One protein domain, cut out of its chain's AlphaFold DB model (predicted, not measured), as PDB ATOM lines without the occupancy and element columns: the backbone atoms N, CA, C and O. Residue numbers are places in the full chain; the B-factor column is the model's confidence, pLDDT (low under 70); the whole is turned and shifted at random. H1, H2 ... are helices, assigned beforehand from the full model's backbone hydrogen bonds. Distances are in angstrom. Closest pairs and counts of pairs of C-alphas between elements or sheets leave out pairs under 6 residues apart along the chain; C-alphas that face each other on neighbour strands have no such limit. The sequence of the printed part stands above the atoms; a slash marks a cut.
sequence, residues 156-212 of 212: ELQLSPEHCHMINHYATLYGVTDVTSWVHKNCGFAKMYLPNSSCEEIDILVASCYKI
ATOM      1  N   GLU A 156     -31.661  31.406  21.410       71.50
ATOM      2  CA  GLU A 156     -32.953  31.375  20.734       71.50
ATOM      3  C   GLU A 156     -32.926  32.387  19.588       71.50
ATOM      4  O   GLU A 156     -32.520  33.537  19.769       71.50
ATOM      5  N   LEU A 157     -33.314  31.943  18.392       74.38
ATOM      6  CA  LEU A 157     -33.475  32.813  17.237       74.38
ATOM      7  C   LEU A 157     -34.653  33.753  17.520       74.38
ATOM      8  O   LEU A 157     -35.809  33.391  17.312       74.38
ATOM      9  N   GLN A 158     -34.350  34.939  18.041       84.19
ATOM     10  CA  GLN A 158     -35.322  35.994  18.302       84.19
ATOM     11  C   GLN A 158     -35.082  37.152  17.334       84.19
ATOM     12  O   GLN A 158     -33.947  37.602  17.148       84.19
ATOM     13  N   LEU A 159     -36.155  37.615  16.696       85.94
ATOM     14  CA  LEU A 159     -36.123  38.816  15.866       85.94
ATOM     15  C   LEU A 159     -36.035  40.064  16.749       85.94
ATOM     16  O   LEU A 159     -36.548  40.087  17.866       85.94
ATOM     17  N   SER A 160     -35.405  41.122  16.232       88.56
ATOM     18  CA  SER A 160     -35.420  42.409  16.928       88.56
ATOM     19  C   SER A 160     -36.839  43.007  16.933       88.56
ATOM     20  O   SER A 160     -37.621  42.743  16.007       88.56
ATOM     21  N   PRO A 161     -37.186  43.849  17.925       89.56
ATOM     22  CA  PRO A 161     -38.511  44.464  18.013       89.56
ATOM     23  C   PRO A 161     -38.902  45.263  16.762       89.56
ATOM     24  O   PRO A 161     -40.066  45.250  16.355       89.56
ATOM     25  N   GLU A 162     -37.938  45.915  16.107       90.94
ATOM     26  CA  GLU A 162     -38.177  46.680  14.878       90.94
ATOM     27  C   GLU A 162     -38.630  45.770  13.726       90.94
ATOM     28  O   GLU A 162     -39.559  46.106  12.987       90.94
ATOM     29  N   HIS A 163     -38.027  44.585  13.599       89.94
ATOM     30  CA  HIS A 163     -38.414  43.614  12.577       89.94
ATOM     31  C   HIS A 163     -39.805  43.036  12.839       89.94
ATOM     32  O   HIS A 163     -40.588  42.881  11.900       89.94
ATOM     33  N   CYS A 164     -40.151  42.789  14.102       93.06
ATOM     34  CA  CYS A 164     -41.495  42.353  14.471       93.06
ATOM     35  C   CYS A 164     -42.558  43.403  14.122       93.06
ATOM     36  O   CYS A 164     -43.620  43.057  13.598       93.06
ATOM     37  N   HIS A 165     -42.254  44.691  14.316       94.00
ATOM     38  CA  HIS A 165     -43.146  45.772  13.899       94.00
ATOM     39  C   HIS A 165     -43.352  45.792  12.376       94.00
ATOM     40  O   HIS A 165     -44.486  45.914  11.913       94.00
ATOM     41  N   MET A 166     -42.283  45.620  11.587       92.62
ATOM     42  CA  MET A 166     -42.395  45.551  10.125       92.62
ATOM     43  C   MET A 166     -43.246  44.365   9.666       92.62
ATOM     44  O   MET A 166     -44.151  44.546   8.851       92.62
ATOM     45  N   ILE A 167     -42.998  43.168  10.205       92.62
ATOM     46  CA  ILE A 167     -43.769  41.961   9.872       92.62
ATOM     47  C   ILE A 167     -45.257  42.193  10.147       92.62
ATOM     48  O   ILE A 167     -46.094  41.930   9.281       92.62
ATOM     49  N   ASN A 168     -45.586  42.750  11.313       93.69
ATOM     50  CA  ASN A 168     -46.967  43.028  11.688       93.69
ATOM     51  C   ASN A 168     -47.623  44.100  10.798       93.69
ATOM     52  O   ASN A 168     -48.783  43.967  10.399       93.69
ATOM     53  N   HIS A 169     -46.875  45.149  10.451       94.88
ATOM     54  CA  HIS A 169     -47.346  46.202   9.557       94.88
ATOM     55  C   HIS A 169     -47.708  45.643   8.175       94.88
ATOM     56  O   HIS A 169     -48.824  45.854   7.697       94.88
ATOM     57  N   TYR A 170     -46.813  44.865   7.560       92.75
ATOM     58  CA  TYR A 170     -47.079  44.258   6.256       92.75
ATOM     59  C   TYR A 170     -48.203  43.225   6.315       92.75
ATOM     60  O   TYR A 170     -49.076  43.236   5.450       92.75
ATOM     61  N   ALA A 171     -48.244  42.383   7.348       94.44
ATOM     62  CA  ALA A 171     -49.343  41.443   7.541       94.44
ATOM     63  C   ALA A 171     -50.706  42.153   7.570       94.44
ATOM     64  O   ALA A 171     -51.636  41.730   6.884       94.44
ATOM     65  N   THR A 172     -50.791  43.282   8.280       95.44
ATOM     66  CA  THR A 172     -52.010  44.100   8.352       95.44
ATOM     67  C   THR A 172     -52.392  44.668   6.985       95.44
ATOM     68  O   THR A 172     -53.559  44.594   6.600       95.44
ATOM     69  N   LEU A 173     -51.422  45.183   6.219       95.31
ATOM     70  CA  LEU A 173     -51.660  45.714   4.871       95.31
ATOM     71  C   LEU A 173     -52.228  44.659   3.912       95.31
ATOM     72  O   LEU A 173     -53.087  44.976   3.091       95.31
ATOM     73  N   TYR A 174     -51.782  43.409   4.033       93.56
ATOM     74  CA  TYR A 174     -52.269  42.292   3.218       93.56
ATOM     75  C   TYR A 174     -53.489  41.571   3.816       93.56
ATOM     76  O   TYR A 174     -53.947  40.578   3.250       93.56
ATOM     77  N   GLY A 175     -54.033  42.048   4.941       96.44
ATOM     78  CA  GLY A 175     -55.186  41.433   5.602       96.44
ATOM     79  C   GLY A 175     -54.901  40.045   6.186       96.44
ATOM     80  O   GLY A 175     -55.815  39.231   6.321       96.44
ATOM     81  N   VAL A 176     -53.642  39.751   6.517       96.25
ATOM     82  CA  VAL A 176     -53.233  38.499   7.157       96.25
ATOM     83  C   VAL A 176     -53.506  38.596   8.655       96.25
ATOM     84  O   VAL A 176     -52.891  39.394   9.356       96.25
ATOM     85  N   THR A 177     -54.427  37.771   9.151       94.62
ATOM     86  CA  THR A 177     -54.815  37.739  10.572       94.62
ATOM     87  C   THR A 177     -53.924  36.833  11.417       94.62
ATOM     88  O   THR A 177     -53.635  37.153  12.564       94.62
ATOM     89  N   ASP A 178     -53.487  35.709  10.851       95.69
ATOM     90  CA  ASP A 178     -52.621  34.723  11.496       95.69
ATOM     91  C   ASP A 178     -51.299  34.639  10.727       95.69
ATOM     92  O   ASP A 178     -51.161  33.906   9.742       95.69
ATOM     93  N   VAL A 179     -50.342  35.461  11.156       94.94
ATOM     94  CA  VAL A 179     -49.049  35.619  10.480       94.94
ATOM     95  C   VAL A 179     -48.215  34.351  10.575       94.94
ATOM     96  O   VAL A 179     -47.588  33.970   9.590       94.94
ATOM     97  N   THR A 180     -48.236  33.653  11.711       94.88
ATOM     98  CA  THR A 180     -47.452  32.425  11.897       94.88
ATOM     99  C   THR A 180     -47.971  31.311  10.989       94.88
ATOM    100  O   THR A 180     -47.191  30.715  10.246       94.88
ATOM    101  N   SER A 181     -49.290  31.088  10.934       96.00
ATOM    102  CA  SER A 181     -49.884  30.107  10.011       96.00
ATOM    103  C   SER A 181     -49.691  30.491   8.544       96.00
ATOM    104  O   SER A 181     -49.487  29.624   7.687       96.00
ATOM    105  N   TRP A 182     -49.759  31.788   8.228       95.56
ATOM    106  CA  TRP A 182     -49.552  32.275   6.868       95.56
ATOM    107  C   TRP A 182     -48.110  32.074   6.402       95.56
ATOM    108  O   TRP A 182     -47.910  31.557   5.301       95.56
ATOM    109  N   VAL A 183     -47.119  32.418   7.229       95.88
ATOM    110  CA  VAL A 183     -45.694  32.224   6.914       95.88
ATOM    111  C   VAL A 183     -45.376  30.743   6.742       95.88
ATOM    112  O   VAL A 183     -44.761  30.383   5.739       95.88
ATOM    113  N   HIS A 184     -45.896  29.877   7.616       96.00
ATOM    114  CA  HIS A 184     -45.710  28.429   7.509       96.00
ATOM    115  C   HIS A 184     -46.203  27.877   6.156       96.00
ATOM    116  O   HIS A 184     -45.507  27.128   5.470       96.00
ATOM    117  N   LYS A 185     -47.393  28.308   5.713       97.00
ATOM    118  CA  LYS A 185     -47.977  27.910   4.414       97.00
ATOM    119  C   LYS A 185     -47.266  28.533   3.213       97.00
ATOM    120  O   LYS A 185     -47.296  27.959   2.127       97.00
ATOM    121  N   ASN A 186     -46.647  29.695   3.397       95.94
ATOM    122  CA  ASN A 186     -45.998  30.472   2.343       95.94
ATOM    123  C   ASN A 186     -44.483  30.580   2.563       95.94
ATOM    124  O   ASN A 186     -43.877  31.587   2.199       95.94
ATOM    125  N   CYS A 187     -43.843  29.543   3.112       94.88
ATOM    126  CA  CYS A 187     -42.413  29.592   3.428       94.88
ATOM    127  C   CYS A 187     -41.543  29.965   2.211       94.88
ATOM    128  O   CYS A 187     -40.552  30.679   2.350       94.88
ATOM    129  N   GLY A 188     -41.926  29.551   0.997       95.88
ATOM    130  CA  GLY A 188     -41.217  29.943  -0.227       95.88
ATOM    131  C   GLY A 188     -41.135  31.461  -0.420       95.88
ATOM    132  O   GLY A 188     -40.102  31.965  -0.851       95.88
ATOM    133  N   PHE A 189     -42.182  32.194  -0.031       92.62
ATOM    134  CA  PHE A 189     -42.174  33.653  -0.044       92.62
ATOM    135  C   PHE A 189     -41.212  34.209   1.012       92.62
ATOM    136  O   PHE A 189     -40.389  35.068   0.706       92.62
ATOM    137  N   ALA A 190     -41.258  33.678   2.236       92.81
ATOM    138  CA  ALA A 190     -40.377  34.112   3.320       92.81
ATOM    139  C   ALA A 190     -38.887  33.871   3.004       92.81
ATOM    140  O   ALA A 190     -38.042  34.714   3.307       92.81
ATOM    141  N   LYS A 191     -38.564  32.775   2.308       94.12
ATOM    142  CA  LYS A 191     -37.199  32.470   1.851       94.12
ATOM    143  C   LYS A 191     -36.625  33.477   0.856       94.12
ATOM    144  O   LYS A 191     -35.410  33.550   0.732       94.12
ATOM    145  N   MET A 192     -37.446  34.283   0.180       93.06
ATOM    146  CA  MET A 192     -36.919  35.375  -0.653       93.06
ATOM    147  C   MET A 192     -36.214  36.447   0.187       93.06
ATOM    148  O   MET A 192     -35.303  37.107  -0.304       93.06
ATOM    149  N   TYR A 193     -36.620  36.596   1.449       88.56
ATOM    150  CA  TYR A 193     -36.041  37.546   2.398       88.56
ATOM    151  C   TYR A 193     -35.028  36.879   3.340       88.56
ATOM    152  O   TYR A 193     -34.099  37.531   3.808       88.56
ATOM    153  N   LEU A 194     -35.183  35.574   3.591       89.94
ATOM    154  CA  LEU A 194     -34.314  34.760   4.446       89.94
ATOM    155  C   LEU A 194     -33.826  33.509   3.688       89.94
ATOM    156  O   LEU A 194     -34.244  32.393   4.006       89.94
ATOM    157  N   PRO A 195     -32.957  33.660   2.670       92.00
ATOM    158  CA  PRO A 195     -32.606  32.566   1.759       92.00
ATOM    159  C   PRO A 195     -31.841  31.422   2.429       92.00
ATOM    160  O   PRO A 195     -31.926  30.281   1.977       92.00
ATOM    161  N   ASN A 196     -31.122  31.712   3.513       92.38
ATOM    162  CA  ASN A 196     -30.317  30.725   4.233       92.38
ATOM    163  C   ASN A 196     -31.075  30.024   5.361       92.38
ATOM    164  O   ASN A 196     -30.565  29.049   5.906       92.38
ATOM    165  N   SER A 197     -32.253  30.523   5.742       91.75
ATOM    166  CA  SER A 197     -33.005  29.983   6.873       91.75
ATOM    167  C   SER A 197     -33.930  28.854   6.429       91.75
ATOM    168  O   SER A 197     -34.567  28.906   5.365       91.75
ATOM    169  N   SER A 198     -34.025  27.808   7.250       95.38
ATOM    170  CA  SER A 198     -35.016  26.752   7.034       95.38
ATOM    171  C   SER A 198     -36.433  27.279   7.314       95.38
ATOM    172  O   SER A 198     -36.610  28.283   7.997       95.38
ATOM    173  N   CYS A 199     -37.469  26.609   6.796       94.19
ATOM    174  CA  CYS A 199     -38.851  27.005   7.099       94.19
ATOM    175  C   CYS A 199     -39.149  26.933   8.600       94.19
ATOM    176  O   CYS A 199     -39.808  27.810   9.135       94.19
ATOM    177  N   GLU A 200     -38.596  25.931   9.282       94.31
ATOM    178  CA  GLU A 200     -38.746  25.749  10.728       94.31
ATOM    179  C   GLU A 200     -38.069  26.885  11.505       94.31
ATOM    180  O   GLU A 200     -38.618  27.389  12.481       94.31
ATOM    181  N   GLU A 201     -36.893  27.336  11.058       92.31
ATOM    182  CA  GLU A 201     -36.206  28.481  11.660       92.31
ATOM    183  C   GLU A 201     -36.980  29.780  11.449       92.31
ATOM    184  O   GLU A 201     -37.112  30.571  12.380       92.31
ATOM    185  N   ILE A 202     -37.522  29.987  10.246       93.38
ATOM    186  CA  ILE A 202     -38.375  31.137   9.933       93.38
ATOM    187  C   ILE A 202     -39.634  31.117  10.807       93.38
ATOM    188  O   ILE A 202     -39.997  32.153  11.364       93.38
ATOM    189  N   ASP A 203     -40.270  29.959  10.978       94.12
ATOM    190  CA  ASP A 203     -41.450  29.819  11.832       94.12
ATOM    191  C   ASP A 203     -41.127  30.185  13.284       94.12
ATOM    192  O   ASP A 203     -41.881  30.926  13.913       94.12
ATOM    193  N   ILE A 204     -39.982  29.731  13.810       92.75
ATOM    194  CA  ILE A 204     -39.518  30.089  15.160       92.75
ATOM    195  C   ILE A 204     -39.255  31.596  15.267       92.75
ATOM    196  O   ILE A 204     -39.712  32.222  16.228       92.75
ATOM    197  N   LEU A 205     -38.562  32.179  14.284       92.44
ATOM    198  CA  LEU A 205     -38.262  33.611  14.232       92.44
ATOM    199  C   LEU A 205     -39.551  34.432  14.246       92.44
ATOM    200  O   LEU A 205     -39.725  35.290  15.107       92.44
ATOM    201  N   VAL A 206     -40.488  34.147  13.345       93.75
ATOM    202  CA  VAL A 206     -41.755  34.884  13.257       93.75
ATOM    203  C   VAL A 206     -42.614  34.649  14.497       93.75
ATOM    204  O   VAL A 206     -43.201  35.596  15.017       93.75
ATOM    205  N   ALA A 207     -42.649  33.427  15.032       93.00
ATOM    206  CA  ALA A 207     -43.363  33.137  16.271       93.00
ATOM    207  C   ALA A 207     -42.802  33.919  17.468       93.00
ATOM    208  O   ALA A 207     -43.569  34.270  18.363       93.00
ATOM    209  N   SER A 208     -41.500  34.235  17.488       92.19
ATOM    210  CA  SER A 208     -40.902  35.052  18.556       92.19
ATOM    211  C   SER A 208     -41.523  36.452  18.664       92.19
ATOM    212  O   SER A 208     -41.592  36.993  19.761       92.19
ATOM    213  N   CYS A 209     -42.082  36.994  17.575       91.69
ATOM    214  CA  CYS A 209     -42.740  38.304  17.568       91.69
ATOM    215  C   CYS A 209     -44.106  38.342  18.269       91.69
ATOM    216  O   CYS A 209     -44.607  39.427  18.558       91.69
ATOM    217  N   TYR A 210     -44.724  37.183  18.511       88.81
ATOM    218  CA  TYR A 210     -46.096  37.075  19.029       88.81
ATOM    219  C   TYR A 210     -46.184  36.338  20.369       88.81
ATOM    220  O   TYR A 210     -47.276  36.157  20.905       88.81
ATOM    221  N   LYS A 211     -45.044  35.915  20.922       75.88
ATOM    222  CA  LYS A 211     -44.941  35.406  22.292       75.88
ATOM    223  C   LYS A 211     -44.802  36.605  23.234       75.88
ATOM    224  O   LYS A 211     -43.687  37.047  23.495       75.88
ATOM    225  N   ILE A 212     -45.935  37.155  23.670       56.50
ATOM    226  CA  ILE A 212     -46.026  38.198  24.707       56.50
ATOM    227  C   ILE A 212     -46.516  37.551  25.999       56.50
ATOM    228  O   ILE A 212     -47.468  36.742  25.907       56.50
TER     229      ILE A 212
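AT A GLANCE: This is residues 156 to 212 of the 212 residues of a protein of Bursaphelenchus xylophilus (UniProt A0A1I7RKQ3). Two helices, H2 and H4, lie side by side and run opposite ways, while the longest helix, H1, lies crosswise at one end of this pair, near the first residue of H2 and the last turn of H4. The very short H3 sits toward the other end, near the start of H4. The printed part has 57 residues with four named helices, H1, H2, H3 and H4 in that order, and no named strand; the class is all helix. It is compact, with a radius of gyration of the C-alphas of 10.5 A, and rounded, spanning 26 by 22 by 16 A.

HOW THE PARTS SIT: H1, residues 161 to 173, is close to but not clearly touching H2, residues 179 to 185; their closest C-alphas, those of Ala 171 and Val 179, are 6.5 A apart, and their lines are about perpendicular at 74 degrees. H1 is likewise close to but not clearly touching H4, residues 199 to 208, with the closest C-alphas, those of Cys 164 and Val 206, 7.6 A apart, and the lines about perpendicular at 79 degrees. H2 and H4 touch at a shallow tilt of 6 degrees, opposite ways; their closest C-alphas, those of Thr 180 and Ala 207, are 6.0 A apart. H3, residues 187 to 190, only just touches H4, with 3 pairs of C-alphas within 8 A, the closest being Cys 187 and Cys 199 at 5.7 A. H1 and H3 are apart. In H1, H2 and H4 every O i to N i+4 pair is within hydrogen-bond range; H3 is too short for such a pair.

IN THESE COORDINATES: H1 measures 18.6 A from C-alpha 161 at (-38.511, 44.464, 18.013) to C-alpha 173. H2 measures 9.9 A, H3 5.0 A, and H4 14.2 A, ending at C-alpha 208 at (-40.902, 35.052, 18.556).

THE WHOLE: The two C-alphas farthest apart, those of Glu 156 and Gly 175, are 28.7 A apart. The printed part has no cut and no long link. Mean pLDDT of the printed part is 91.5; residue 212, the chain's last, is under 70.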